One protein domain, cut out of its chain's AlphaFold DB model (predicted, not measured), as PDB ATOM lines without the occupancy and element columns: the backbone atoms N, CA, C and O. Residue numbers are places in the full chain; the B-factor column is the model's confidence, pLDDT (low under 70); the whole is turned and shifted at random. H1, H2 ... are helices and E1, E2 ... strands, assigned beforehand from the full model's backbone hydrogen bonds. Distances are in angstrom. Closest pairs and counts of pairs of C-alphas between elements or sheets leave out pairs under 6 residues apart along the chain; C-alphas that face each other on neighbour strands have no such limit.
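This is residues 9 to 109 of the 109 residues of an uncharacterized protein of Ktedonobacteria bacterium brp13 (UniProt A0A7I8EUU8). A helical hairpin, H2 and H3 side by side and running opposite ways, packs with one face on a long winding stretch without named elements, residues 27 to 62, and the short helix H1 lies on the other side of that stretch. Beyond H1, at the end of the longest axis, a small turn at the first printed residues sticks out with residues 11 to 16, its strand E1 folding back beside residues 9 to 10. The printed part has 101 residues, with one named strand and three named helices in the order E1, H1, H2, H3; under half of the residues are in named elements, and the class is mostly helix, with 47 residues in helices and 3 in the strand. The whole is compact, with a radius of gyration of the C-alphas of 14.3 A, and the C-alphas span 45 by 32 by 22 A.

Residues 9 to 10 are paired, antiparallel, with residues 16 to 17 of E1, the strand of residues 16 to 18; E1 pairs with no named strand. Residues 11 to 16 stand free. E1 and H1, the helix of residues 20 to 26, meet only through their link, which is tight, with 1 residue. H1 is apart from H2, the helix of residues 63 to 81, and from H3, the helix of residues 88 to 108. E1 is apart from H2 and from H3. H2 and H3 are a helical hairpin: they touch, with 20 pairs of C-alphas within 8 A, and the closest C-alphas, those of Leu 73 and Tyr 101, are 5.5 A apart. They run opposite ways at a shallow tilt of 27 degrees, 9.9 A from centre to centre. In H1, H2 and H3, every pair of O i and N i+4 is within hydrogen-bond range.

E1, residues 16 to 18, measures 6.5 A from first to last C-alpha and begins at C-alpha 16, (-23.757, 41.116, 211.445). H1, residues 20 to 26, measures 9.9 A. H2, residues 63 to 81, measures 26.9 A and begins at C-alpha 63, (-10.514, 38.226, 233.315). H3, residues 88 to 108, is the longest helix at 21 residues and measures 30.3 A, ending at C-alpha 108, (-19.001, 37.553, 237.448).

The two C-alphas farthest apart, those of Gly 14 and Asp 83, are 45.7 A apart, and the first and last printed C-alphas, of Glu 9 and Gly 109, are 31.0 A apart. The printed part has no cut, and Gly 109 is the chain's last residue. The link from H1 to H2 is long, with 36 residues, and their C-alphas lie 2 to 16 A from the mean of all C-alphas. The link from H2 to H3 is short, with 6 residues. The mean pLDDT of the printed part is 94.1, and residues 83 to 84 of the model are under 70.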
ATOM      1  N   GLU A   9     -28.610  43.115 213.596       92.25
ATOM      2  CA  GLU A   9     -28.653  44.157 212.575       92.25
ATOM      3  C   GLU A   9     -27.615  43.817 211.498       92.25
ATOM      4  O   GLU A   9     -26.491  43.427 211.826       92.25
ATOM      5  N   ILE A  10     -27.976  43.967 210.224       92.69
ATOM      6  CA  ILE A  10     -27.038  43.826 209.105       92.69
ATOM      7  C   ILE A  10     -26.678  45.232 208.635       92.69
ATOM      8  O   ILE A  10     -27.567  46.017 208.299       92.69
ATOM      9  N   THR A  11     -25.392  45.578 208.661       91.00
ATOM     10  CA  THR A  11     -24.931  46.892 208.189       91.00
ATOM     11  C   THR A  11     -24.925  46.960 206.664       91.00
ATOM     12  O   THR A  11     -25.043  45.940 205.984       91.00
ATOM     13  N   VAL A  12     -24.752  48.160 206.105       93.56
ATOM     14  CA  VAL A  12     -24.668  48.353 204.646       93.56
ATOM     15  C   VAL A  12     -23.472  47.617 204.025       93.56
ATOM     16  O   VAL A  12     -23.521  47.236 202.862       93.56
ATOM     17  N   GLU A  13     -22.432  47.341 204.815       95.06
ATOM     18  CA  GLU A  13     -21.263  46.536 204.441       95.06
ATOM     19  C   GLU A  13     -21.487  45.018 204.600       95.06
ATOM     20  O   GLU A  13     -20.557  44.234 204.420       95.06
ATOM     21  N   GLY A  14     -22.693  44.580 204.976       93.12
ATOM     22  CA  GLY A  14     -23.026  43.164 205.158       93.12
ATOM     23  C   GLY A  14     -22.524  42.549 206.469       93.12
ATOM     24  O   GLY A  14     -22.501  41.323 206.601       93.12
ATOM     25  N   LEU A  15     -22.123  43.360 207.456       91.25
ATOM     26  CA  LEU A  15     -21.670  42.863 208.757       91.25
ATOM     27  C   LEU A  15     -22.850  42.585 209.691       91.25
ATOM     28  O   LEU A  15     -23.754  43.407 209.823       91.25
ATOM     29  N   TYR A  16     -22.783  41.467 210.413       91.44
ATOM     30  CA  TYR A  16     -23.757  41.116 211.445       91.44
ATOM     31  C   TYR A  16     -23.372  41.742 212.785       91.44
ATOM     32  O   TYR A  16     -22.331  41.435 213.373       91.44
ATOM     33  N   VAL A  17     -24.247  42.596 213.302       92.56
ATOM     34  CA  VAL A  17     -24.099  43.259 214.593       92.56
ATOM     35  C   VAL A  17     -25.170  42.735 215.535       92.56
ATOM     36  O   VAL A  17     -26.357  42.929 215.305       92.56
ATOM     37  N   ALA A  18     -24.754  42.100 216.629       94.88
ATOM     38  CA  ALA A  18     -25.686  41.669 217.665       94.88
ATOM     39  C   ALA A  18     -26.429  42.873 218.268       94.88
ATOM     40  O   ALA A  18     -25.794  43.863 218.667       94.88
ATOM     41  N   THR A  19     -27.754  42.791 218.372       95.38
ATOM     42  CA  THR A  19     -28.562  43.850 218.986       95.38
ATOM     43  C   THR A  19     -28.327  43.926 220.490       95.38
ATOM     44  O   THR A  19     -27.840  42.991 221.139       95.38
ATOM     45  N   ARG A  20     -28.721  45.054 221.087       95.56
ATOM     46  CA  ARG A  20     -28.736  45.197 222.545       95.56
ATOM     47  C   ARG A  20     -29.628  44.136 223.202       95.56
ATOM     48  O   ARG A  20     -29.228  43.575 224.215       95.56
ATOM     49  N   GLY A  21     -30.796  43.840 222.622       95.56
ATOM     50  CA  GLY A  21     -31.751  42.861 223.153       95.56
ATOM     51  C   GLY A  21     -31.161  41.455 223.249       95.56
ATOM     52  O   GLY A  21     -31.189  40.841 224.320       95.56
ATOM     53  N   PHE A  22     -30.524  40.984 222.176       95.88
ATOM     54  CA  PHE A  22     -29.809  39.709 222.190       95.88
ATOM     55  C   PHE A  22     -28.691  39.686 223.234       95.88
ATOM     56  O   PHE A  22     -28.587  38.747 224.029       95.88
ATOM     57  N   LEU A  23     -27.867  40.738 223.271       96.31
ATOM     58  CA  LEU A  23     -26.761  40.820 224.221       96.31
ATOM     59  C   LEU A  23     -27.244  40.863 225.675       96.31
ATOM     60  O   LEU A  23     -26.578  40.268 226.514       96.31
ATOM     61  N   SER A  24     -28.390  41.480 225.975       97.06
ATOM     62  CA  SER A  24     -29.004  41.444 227.311       97.06
ATOM     63  C   SER A  24     -29.441  40.028 227.698       97.06
ATOM     64  O   SER A  24     -29.129  39.563 228.794       97.06
ATOM     65  N   ARG A  25     -30.099  39.291 226.790       95.81
ATOM     66  CA  ARG A  25     -30.523  37.896 227.037       95.81
ATOM     67  C   ARG A  25     -29.350  36.932 227.228       95.81
ATOM     68  O   ARG A  25     -29.466  35.963 227.990       95.81
ATOM     69  N   ARG A  26     -28.212  37.194 226.572       95.62
ATOM     70  CA  ARG A  26     -26.969  36.418 226.738       95.62
ATOM     71  C   ARG A  26     -26.573  36.333 228.211       95.62
ATOM     72  O   ARG A  26     -26.305  35.242 228.715       95.62
ATOM     73  N   GLY A  27     -26.602  37.463 228.905       96.94
ATOM     74  CA  GLY A  27     -26.473  37.533 230.355       96.94
ATOM     75  C   GLY A  27     -25.092  37.908 230.892       96.94
ATOM     76  O   GLY A  27     -24.926  38.009 232.105       96.94
ATOM     77  N   TYR A  28     -24.099  38.092 230.018       97.81
ATOM     78  CA  TYR A  28     -22.732  38.437 230.408       97.81
ATOM     79  C   TYR A  28     -21.943  39.131 229.285       97.81
ATOM     80  O   TYR A  28     -22.275  39.011 228.100       97.81
ATOM     81  N   CYS A  29     -20.856  39.827 229.641       97.19
ATOM     82  CA  CYS A  29     -19.934  40.432 228.675       97.19
ATOM     83  C   CYS A  29     -18.831  39.451 228.247       97.19
ATOM     84  O   CYS A  29     -18.147  38.863 229.079       97.19
ATOM     85  N   CYS A  30     -18.584  39.340 226.940       95.31
ATOM     86  CA  CYS A  30     -17.476  38.552 226.386       95.31
ATOM     87  C   CYS A  30     -16.158  39.325 226.211       95.31
ATOM     88  O   CYS A  30     -15.201  38.775 225.679       95.31
ATOM     89  N   ALA A  31     -16.104  40.602 226.606       95.44
ATOM     90  CA  ALA A  31     -14.937  41.486 226.472       95.44
ATOM     91  C   ALA A  31     -14.439  41.770 225.033       95.44
ATOM     92  O   ALA A  31     -13.314  42.249 224.841       95.44
ATOM     93  N   ASN A  32     -15.298  41.573 224.028       94.31
ATOM     94  CA  ASN A  32     -15.017  41.921 222.626       94.31
ATOM     95  C   ASN A  32     -15.290  43.398 222.285       94.31
ATOM     96  O   ASN A  32     -15.221  43.779 221.123       94.31
ATOM     97  N   LYS A  33     -15.606  44.242 223.282       92.50
ATOM     98  CA  LYS A  33     -15.875  45.684 223.101       92.50
ATOM     99  C   LYS A  33     -16.947  45.973 222.027       92.50
ATOM    100  O   LYS A  33     -16.844  46.919 221.242       92.50
ATOM    101  N   CYS A  34     -17.979  45.126 221.991       91.81
ATOM    102  CA  CYS A  34     -19.086  45.213 221.042       91.81
ATOM    103  C   CYS A  34     -19.813  46.559 221.167       91.81
ATOM    104  O   CYS A  34     -20.005  47.057 222.275       91.81
ATOM    105  N   ARG A  35     -20.272  47.114 220.038       90.62
ATOM    106  CA  ARG A  35     -20.953  48.421 220.001       90.62
ATOM    107  C   ARG A  35     -22.238  48.488 220.830       90.62
ATOM    108  O   ARG A  35     -22.487  49.508 221.454       90.62
ATOM    109  N   ASN A  36     -22.983  47.386 220.898       94.62
ATOM    110  CA  ASN A  36     -24.268  47.308 221.597       94.62
ATOM    111  C   ASN A  36     -24.154  46.662 222.992       94.62
ATOM    112  O   ASN A  36     -25.164  46.264 223.566       94.62
ATOM    113  N   CYS A  37     -22.935  46.511 223.533       96.31
ATOM    114  CA  CYS A  37     -22.697  45.860 224.824       96.31
ATOM    115  C   CYS A  37     -23.484  46.564 225.945       96.31
ATOM    116  O   CYS A  37     -23.176  47.716 226.247       96.31
ATOM    117  N   PRO A  38     -24.448  45.897 226.605       97.38
ATOM    118  CA  PRO A  38     -25.285  46.548 227.607       97.38
ATOM    119  C   PRO A  38     -24.690  46.479 229.020       97.38
ATOM    120  O   PRO A  38     -25.259  47.019 229.959       97.38
ATOM    121  N   TYR A  39     -23.531  45.831 229.177       98.06
ATOM    122  CA  TYR A  39     -22.898  45.632 230.478       98.06
ATOM    123  C   TYR A  39     -21.744  46.595 230.753       98.06
ATOM    124  O   TYR A  39     -21.636  47.132 231.841       98.06
ATOM    125  N   ILE A  40     -20.867  46.832 229.782       97.62
ATOM    126  CA  ILE A  40     -19.718  47.727 229.957       97.62
ATOM    127  C   ILE A  40     -19.716  48.715 228.802       97.62
ATOM    128  O   ILE A  40     -19.734  48.289 227.640       97.62
ATOM    129  N   ASN A  41     -19.666  50.010 229.120       96.38
ATOM    130  CA  ASN A  41     -19.615  51.093 228.141       96.38
ATOM    131  C   ASN A  41     -18.216  51.241 227.518       96.38
ATOM    132  O   ASN A  41     -17.559  52.270 227.644       96.38
ATOM    133  N   TRP A  42     -17.746  50.201 226.826       93.62
ATOM    134  CA  TRP A  42     -16.403  50.155 226.237       93.62
ATOM    135  C   TRP A  42     -16.108  51.271 225.230       93.62
ATOM    136  O   TRP A  42     -14.942  51.533 224.944       93.62
ATOM    137  N   ARG A  43     -17.149  51.856 224.635       91.62
ATOM    138  CA  ARG A  43     -17.042  52.902 223.612       91.62
ATOM    139  C   ARG A  43     -17.337  54.297 224.152       91.62
ATOM    140  O   ARG A  43     -17.394  55.226 223.356       91.62
ATOM    141  N   SER A  44     -17.556  54.434 225.460       91.75
ATOM    142  CA  SER A  44     -17.908  55.707 226.096       91.75
ATOM    143  C   SER A  44     -19.092  56.403 225.414       91.75
ATOM    144  O   SER A  44     -19.113  57.622 225.271       91.75
ATOM    145  N   ALA A  45     -20.084  55.629 224.961       90.44
ATOM    146  CA  ALA A  45     -21.255  56.181 224.296       90.44
ATOM    147  C   ALA A  45     -22.076  57.019 225.300       90.44
ATOM    148  O   ALA A  45     -22.356  56.528 226.401       90.44
ATOM    149  N   PRO A  46     -22.460  58.262 224.956       88.19
ATOM    150  CA  PRO A  46     -23.077  59.195 225.903       88.19
ATOM    151  C   PRO A  46     -24.480  58.756 226.333       88.19
ATOM    152  O   PRO A  46     -24.840  58.873 227.502       88.19
ATOM    153  N   ASN A  47     -25.242  58.175 225.409       90.00
ATOM    154  CA  ASN A  47     -26.586  57.641 225.631       90.00
ATOM    155  C   ASN A  47     -26.588  56.183 226.123       90.00
ATOM    156  O   ASN A  47     -27.636  55.537 226.151       90.00
ATOM    157  N   TRP A  48     -25.426  55.632 226.480       95.00
ATOM    158  CA  TRP A  48     -25.355  54.276 226.995       95.00
ATOM    159  C   TRP A  48     -26.031  54.184 228.360       95.00
ATOM    160  O   TRP A  48     -25.711  54.931 229.291       95.00
ATOM    161  N   GLN A  49     -26.919  53.203 228.476       94.38
ATOM    162  CA  GLN A  49     -27.569  52.831 229.722       94.38
ATOM    163  C   GLN A  49     -27.117  51.428 230.143       94.38
ATOM    164  O   GLN A  49     -26.903  50.570 229.268       94.38
ATOM    165  N   PRO A  50     -26.976  51.167 231.453       96.50
ATOM    166  CA  PRO A  50     -26.752  49.819 231.957       96.50
ATOM    167  C   PRO A  50     -27.937  48.906 231.626       96.50
ATOM    168  O   PRO A  50     -29.032  49.364 231.300       96.50
ATOM    169  N   VAL A  51     -27.702  47.599 231.618       97.12
ATOM    170  CA  VAL A  51     -28.779  46.613 231.492       97.12
ATOM    171  C   VAL A  51     -29.546  46.499 232.809       97.12
ATOM    172  O   VAL A  51     -28.962  46.676 233.875       97.12
ATOM    173  N   GLU A  52     -30.822  46.119 232.745       97.00
ATOM    174  CA  GLU A  52     -31.582  45.766 233.944       97.00
ATOM    175  C   GLU A  52     -30.910  44.629 234.721       97.00
ATOM    176  O   GLU A  52     -30.424  43.647 234.145       97.00
ATOM    177  N   ALA A  53     -30.939  44.724 236.051       97.69
ATOM    178  CA  ALA A  53     -30.259  43.787 236.942       97.69
ATOM    179  C   ALA A  53     -30.686  42.322 236.733       97.69
ATOM    180  O   ALA A  53     -29.887  41.408 236.950       97.69
ATOM    181  N   CYS A  54     -31.922  42.069 236.287       97.56
ATOM    182  CA  CYS A  54     -32.426  40.723 236.000       97.56
ATOM    183  C   CYS A  54     -31.688  40.031 234.838       97.56
ATOM    184  O   CYS A  54     -31.612  38.804 234.807       97.56
ATOM    185  N   PHE A  55     -31.082  40.792 233.921       98.06
ATOM    186  CA  PHE A  55     -30.311  40.247 232.805       98.06
ATOM    187  C   PHE A  55     -28.855  39.941 233.161       98.06
ATOM    188  O   PHE A  55     -28.164  39.316 232.364       98.06
ATOM    189  N   VAL A  56     -28.340  40.351 234.322       98.25
ATOM    190  CA  VAL A  56     -26.954  40.037 234.710       98.25
ATOM    191  C   VAL A  56     -26.903  38.620 235.288       98.25
ATOM    192  O   VAL A  56     -27.236  38.408 236.448       98.25
ATOM    193  N   LYS A  57     -26.497  37.614 234.514       97.88
ATOM    194  CA  LYS A  57     -26.415  36.231 235.016       97.88
ATOM    195  C   LYS A  57     -25.198  36.046 235.928       97.88
ATOM    196  O   LYS A  57     -24.153  36.645 235.685       97.88
ATOM    197  N   ARG A  58     -25.325  35.177 236.940       98.25
ATOM    198  CA  ARG A  58     -24.175  34.665 237.703       98.25
ATOM    199  C   ARG A  58     -23.409  33.681 236.826       98.25
ATOM    200  O   ARG A  58     -23.968  32.665 236.424       98.25
ATOM    201  N   THR A  59     -22.171  34.003 236.479       97.25
ATOM    202  CA  THR A  59     -21.330  33.158 235.623       97.25
ATOM    203  C   THR A  59     -19.892  33.627 235.681       97.25
ATOM    204  O   THR A  59     -19.641  34.826 235.698       97.25
ATOM    205  N   ARG A  60     -18.935  32.703 235.584       97.00
ATOM    206  CA  ARG A  60     -17.542  33.086 235.360       97.00
ATOM    207  C   ARG A  60     -17.410  33.743 233.987       97.00
ATOM    208  O   ARG A  60     -17.911  33.216 232.988       97.00
ATOM    209  N   VAL A  61     -16.727  34.879 233.937       97.38
ATOM    210  CA  VAL A  61     -16.391  35.589 232.694       97.38
ATOM    211  C   VAL A  61     -14.884  35.592 232.466       97.38
ATOM    212  O   VAL A  61     -14.103  35.113 233.287       97.38
ATOM    213  N   THR A  62     -14.448  36.126 231.327       96.88
ATOM    214  CA  THR A  62     -13.015  36.304 231.075       96.88
ATOM    215  C   THR A  62     -12.429  37.346 232.036       96.88
ATOM    216  O   THR A  62     -13.102  38.339 232.329       96.88
ATOM    217  N   PRO A  63     -11.157  37.220 232.461       97.69
ATOM    218  CA  PRO A  63     -10.514  38.226 233.315       97.69
ATOM    219  C   PRO A  63     -10.605  39.647 232.744       97.69
ATOM    220  O   PRO A  63     -10.799  40.613 233.473       97.69
ATOM    221  N   LYS A  64     -10.565  39.774 231.411       97.62
ATOM    222  CA  LYS A  64     -10.725  41.047 230.700       97.62
ATOM    223  C   LYS A  64     -12.109  41.681 230.900       97.62
ATOM    224  O   LYS A  64     -12.205  42.904 230.959       97.62
ATOM    225  N   ALA A  65     -13.177  40.884 230.976       97.38
ATOM    226  CA  ALA A  65     -14.516  41.402 231.256       97.38
ATOM    227  C   ALA A  65     -14.610  41.926 232.695       97.38
ATOM    228  O   ALA A  65     -15.101  43.035 232.896       97.38
ATOM    229  N   LEU A  66     -14.083  41.170 233.666       97.94
ATOM    230  CA  LEU A  66     -14.072  41.573 235.073       97.94
ATOM    231  C   LEU A  66     -13.237  42.844 235.294       97.94
ATOM    232  O   LEU A  66     -13.734  43.805 235.876       97.94
ATOM    233  N   ALA A  67     -12.026  42.895 234.733       97.81
ATOM    234  CA  ALA A  67     -11.165  44.077 234.781       97.81
ATOM    235  C   ALA A  67     -11.836  45.310 234.151       97.81
ATOM    236  O   ALA A  67     -11.704  46.422 234.652       97.81
ATOM    237  N   GLY A  68     -12.610  45.118 233.077       97.50
ATOM    238  CA  GLY A  68     -13.413  46.183 232.478       97.50
ATOM    239  C   GLY A  68     -14.479  46.745 233.416       97.50
ATOM    240  O   GLY A  68     -14.627  47.960 233.508       97.50
ATOM    241  N   ALA A  69     -15.207  45.876 234.123       98.06
ATOM    242  CA  ALA A  69     -16.206  46.302 235.100       98.06
ATOM    243  C   ALA A  69     -15.558  47.042 236.283       98.06
ATOM    244  O   ALA A  69     -16.051  48.094 236.681       98.06
ATOM    245  N   GLN A  70     -14.425  46.544 236.785       98.44
ATOM    246  CA  GLN A  70     -13.653  47.184 237.857       98.44
ATOM    247  C   GLN A  70     -13.135  48.567 237.453       98.44
ATOM    248  O   GLN A  70     -13.295  49.526 238.204       98.44
ATOM    249  N   ALA A  71     -12.568  48.698 236.250       97.62
ATOM    250  CA  ALA A  71     -12.079  49.979 235.749       97.62
ATOM    251  C   ALA A  71     -13.207  51.015 235.622       97.62
ATOM    252  O   ALA A  71     -13.037  52.166 236.015       97.62
ATOM    253  N   MET A  72     -14.376  50.606 235.113       97.38
ATOM    254  CA  MET A  72     -15.524  51.507 235.006       97.38
ATOM    255  C   MET A  72     -16.128  51.869 236.366       97.38
ATOM    256  O   MET A  72     -16.567  53.005 236.540       97.38
ATOM    257  N   LEU A  73     -16.138  50.937 237.325       97.88
ATOM    258  CA  LEU A  73     -16.538  51.232 238.699       97.88
ATOM    259  C   LEU A  73     -15.646  52.328 239.293       97.88
ATOM    260  O   LEU A  73     -16.161  53.370 239.687       97.88
ATOM    261  N   ALA A  74     -14.326  52.127 239.258       97.19
ATOM    262  CA  ALA A  74     -13.356  53.085 239.785       97.19
ATOM    263  C   ALA A  74     -13.483  54.464 239.117       97.19
ATOM    264  O   ALA A  74     -13.469  55.487 239.797       97.19
ATOM    265  N   TYR A  75     -13.677  54.497 237.794       95.06
ATOM    266  CA  TYR A  75     -13.895  55.738 237.050       95.06
ATOM    267  C   TYR A  75     -15.108  56.525 237.564       95.06
ATOM    268  O   TYR A  75     -15.004  57.725 237.809       95.06
ATOM    269  N   HIS A  76     -16.260  55.876 237.748       94.00
ATOM    270  CA  HIS A  76     -17.464  56.577 238.205       94.00
ATOM    271  C   HIS A  76     -17.435  56.919 239.697       94.00
ATOM    272  O   HIS A  76     -17.958  57.963 240.080       94.00
ATOM    273  N   GLU A  77     -16.807  56.091 240.534       94.88
ATOM    274  CA  GLU A  77     -16.571  56.430 241.942       94.88
ATOM    275  C   GLU A  77     -15.698  57.684 242.058       94.88
ATOM    276  O   GLU A  77     -16.058  58.614 242.778       94.88
ATOM    277  N   GLN A  78     -14.629  57.775 241.261       93.62
ATOM    278  CA  GLN A  78     -13.779  58.966 241.213       93.62
ATOM    279  C   GLN A  78     -14.546  60.218 240.759       93.62
ATOM    280  O   GLN A  78     -14.324  61.300 241.302       93.62
ATOM    281  N   GLN A  79     -15.467  60.092 239.797       90.69
ATOM    282  CA  GLN A  79     -16.310  61.218 239.373       90.69
ATOM    283  C   GLN A  79     -17.168  61.771 240.515       90.69
ATOM    284  O   GLN A  79     -17.295  62.986 240.630       90.69
ATOM    285  N   LEU A  80     -17.719  60.910 241.378       86.38
ATOM    286  CA  LEU A  80     -18.471  61.362 242.554       86.38
ATOM    287  C   LEU A  80     -17.574  62.021 243.607       86.38
ATOM    288  O   LEU A  80     -18.003  62.968 244.259       86.38
ATOM    289  N   THR A  81     -16.346  61.532 243.788       85.88
ATOM    290  CA  THR A  81     -15.408  62.081 244.780       85.88
ATOM    291  C   THR A  81     -14.851  63.443 244.380       85.88
ATOM    292  O   THR A  81     -14.644  64.287 245.245       85.88
ATOM    293  N   ASN A  82     -14.630  63.687 243.088       84.69
ATOM    294  CA  ASN A  82     -13.990  64.912 242.599       84.69
ATOM    295  C   ASN A  82     -14.894  66.168 242.634       84.69
ATOM    296  O   ASN A  82     -14.566  67.141 241.961       84.69
ATOM    297  N   ASP A  83     -16.019  66.133 243.364       64.44
ATOM    298  CA  ASP A  83     -16.993  67.224 243.579       64.44
ATOM    299  C   ASP A  83     -17.191  68.136 242.359       64.44
ATOM    300  O   ASP A  83     -17.115  69.364 242.402       64.44
ATOM    301  N   THR A  84     -17.405  67.501 241.210       69.81
ATOM    302  CA  THR A  84     -17.807  68.212 239.999       69.81
ATOM    303  C   THR A  84     -19.250  68.671 240.200       69.81
ATOM    304  O   THR A  84     -20.054  67.942 240.786       69.81
ATOM    305  N   HIS A  85     -19.583  69.887 239.756       82.88
ATOM    306  CA  HIS A  85     -20.921  70.484 239.884       82.88
ATOM    307  C   HIS A  85     -21.975  69.749 239.030       82.88
ATOM    308  O   HIS A  85     -22.511  70.294 238.070       82.88
ATOM    309  N   TYR A  86     -22.259  68.495 239.374       87.81
ATOM    310  CA  TYR A  86     -23.320  67.689 238.797       87.81
ATOM    311  C   TYR A  86     -24.662  68.084 239.399       87.81
ATOM    312  O   TYR A  86     -24.810  68.184 240.622       87.81
ATOM    313  N   THR A  87     -25.651  68.226 238.530       90.88
ATOM    314  CA  THR A  87     -27.062  68.280 238.902       90.88
ATOM    315  C   THR A  87     -27.491  66.986 239.601       90.88
ATOM    316  O   THR A  87     -26.857  65.935 239.473       90.88
ATOM    317  N   GLU A  88     -28.618  67.034 240.311       89.62
ATOM    318  CA  GLU A  88     -29.174  65.854 240.985       89.62
ATOM    319  C   GLU A  88     -29.447  64.696 240.006       89.62
ATOM    320  O   GLU A  88     -29.141  63.538 240.288       89.62
ATOM    321  N   GLY A  89     -29.943  65.012 238.803       90.69
ATOM    322  CA  GLY A  89     -30.180  64.016 237.758       90.69
ATOM    323  C   GLY A  89     -28.892  63.336 237.284       90.69
ATOM    324  O   GLY A  89     -28.845  62.113 237.146       90.69
ATOM    325  N   GLU A  90     -27.820  64.102 237.088       91.12
ATOM    326  CA  GLU A  90     -26.513  63.551 236.712       91.12
ATOM    327  C   GLU A  90     -25.924  62.674 237.821       91.12
ATOM    328  O   GLU A  90     -25.420  61.584 237.534       91.12
ATOM    329  N   ARG A  91     -26.049  63.090 239.089       91.19
ATOM    330  CA  ARG A  91     -25.634  62.277 240.246       91.19
ATOM    331  C   ARG A  91     -26.384  60.951 240.300       91.19
ATOM    332  O   ARG A  91     -25.748  59.912 240.475       91.19
ATOM    333  N   SER A  92     -27.698  60.964 240.079       92.38
ATOM    334  CA  SER A  92     -28.515  59.746 240.028       92.38
ATOM    335  C   SER A  92     -28.049  58.788 238.921       92.38
ATOM    336  O   SER A  92     -27.870  57.591 239.158       92.38
ATOM    337  N   ILE A  93     -27.738  59.309 237.727       92.12
ATOM    338  CA  ILE A  93     -27.195  58.511 236.614       92.12
ATOM    339  C   ILE A  93     -25.834  57.898 236.975       92.12
ATOM    340  O   ILE A  93     -25.586  56.722 236.690       92.12
ATOM    341  N   LEU A  94     -24.936  58.670 237.595       92.12
ATOM    342  CA  LEU A  94     -23.628  58.177 238.037       92.12
ATOM    343  C   LEU A  94     -23.766  57.074 239.091       92.12
ATOM    344  O   LEU A  94     -23.133  56.025 238.970       92.12
ATOM    345  N   GLN A  95     -24.645  57.266 240.074       93.88
ATOM    346  CA  GLN A  95     -24.938  56.265 241.101       93.88
ATOM    347  C   GLN A  95     -25.511  54.980 240.494       93.88
ATOM    348  O   GLN A  95     -25.043  53.890 240.829       93.88
ATOM    349  N   ALA A  96     -26.444  55.078 239.543       95.31
ATOM    350  CA  ALA A  96     -26.987  53.914 238.839       95.31
ATOM    351  C   ALA A  96     -25.895  53.126 238.092       95.31
ATOM    352  O   ALA A  96     -25.882  51.893 238.119       95.31
ATOM    353  N   ARG A  97     -24.925  53.817 237.474       96.31
ATOM    354  CA  ARG A  97     -23.762  53.178 236.831       96.31
ATOM    355  C   ARG A  97     -22.874  52.457 237.845       96.31
ATOM    356  O   ARG A  97     -22.477  51.324 237.590       96.31
ATOM    357  N   ILE A  98     -22.594  53.072 238.993       97.06
ATOM    358  CA  ILE A  98     -21.810  52.455 240.076       97.06
ATOM    359  C   ILE A  98     -22.491  51.184 240.588       97.06
ATOM    360  O   ILE A  98     -21.851  50.133 240.657       97.06
ATOM    361  N   VAL A  99     -23.792  51.255 240.891       98.12
ATOM    362  CA  VAL A  99     -24.592  50.097 241.327       98.12
ATOM    363  C   VAL A  99     -24.510  48.973 240.300       98.12
ATOM    364  O   VAL A  99     -24.244  47.823 240.652       98.12
ATOM    365  N   HIS A 100     -24.665  49.310 239.021       98.44
ATOM    366  CA  HIS A 100     -24.550  48.352 237.932       98.44
ATOM    367  C   HIS A 100     -23.169  47.682 237.878       98.44
ATOM    368  O   HIS A 100     -23.094  46.456 237.845       98.44
ATOM    369  N   TYR A 101     -22.062  48.431 237.919       98.50
ATOM    370  CA  TYR A 101     -20.725  47.824 237.852       98.50
ATOM    371  C   TYR A 101     -20.390  46.971 239.080       98.50
ATOM    372  O   TYR A 101     -19.769  45.916 238.927       98.50
ATOM    373  N   ARG A 102     -20.860  47.357 240.272       98.56
ATOM    374  CA  ARG A 102     -20.768  46.516 241.478       98.56
ATOM    375  C   ARG A 102     -21.512  45.194 241.295       98.56
ATOM    376  O   ARG A 102     -20.947  44.142 241.581       98.56
ATOM    377  N   LEU A 103     -22.725  45.235 240.738       98.62
ATOM    378  CA  LEU A 103     -23.509  44.037 240.432       98.62
ATOM    379  C   LEU A 103     -22.788  43.107 239.446       98.62
ATOM    380  O   LEU A 103     -22.815  41.888 239.616       98.62
ATOM    381  N   LEU A 104     -22.143  43.665 238.414       98.50
ATOM    382  CA  LEU A 104     -21.364  42.860 237.472       98.50
ATOM    383  C   LEU A 104     -20.232  42.121 238.183       98.50
ATOM    384  O   LEU A 104     -20.076  40.922 237.980       98.50
ATOM    385  N   ILE A 105     -19.466  42.821 239.021       98.31
ATOM    386  CA  ILE A 105     -18.340  42.239 239.764       98.31
ATOM    387  C   ILE A 105     -18.832  41.134 240.707       98.31
ATOM    388  O   ILE A 105     -18.255  40.051 240.707       98.31
ATOM    389  N   GLU A 106     -19.928  41.365 241.437       98.25
ATOM    390  CA  GLU A 106     -20.531  40.370 242.337       98.25
ATOM    391  C   GLU A 106     -20.960  39.092 241.598       98.25
ATOM    392  O   GLU A 106     -20.796  37.982 242.102       98.25
ATOM    393  N   ARG A 107     -21.546  39.227 240.402       98.19
ATOM    394  CA  ARG A 107     -22.098  38.084 239.660       98.19
ATOM    395  C   ARG A 107     -21.088  37.395 238.747       98.19
ATOM    396  O   ARG A 107     -21.361  36.275 238.308       98.19
ATOM    397  N   TRP A 108     -19.975  38.048 238.424       97.75
ATOM    398  CA  TRP A 108     -19.001  37.553 237.448       97.75
ATOM    399  C   TRP A 108     -17.640  37.137 238.017       97.75
ATOM    400  O   TRP A 108     -16.832  36.590 237.258       97.75
ATOM    401  N   GLY A 109     -17.393  37.411 239.303       78.38
ATOM    402  CA  GLY A 109     -16.252  36.899 240.071       78.38
ATOM    403  C   GLY A 109     -16.495  35.486 240.575       78.38
ATOM    404  O   GLY A 109     -17.018  35.367 241.701       78.38
TER     405      GLY A 109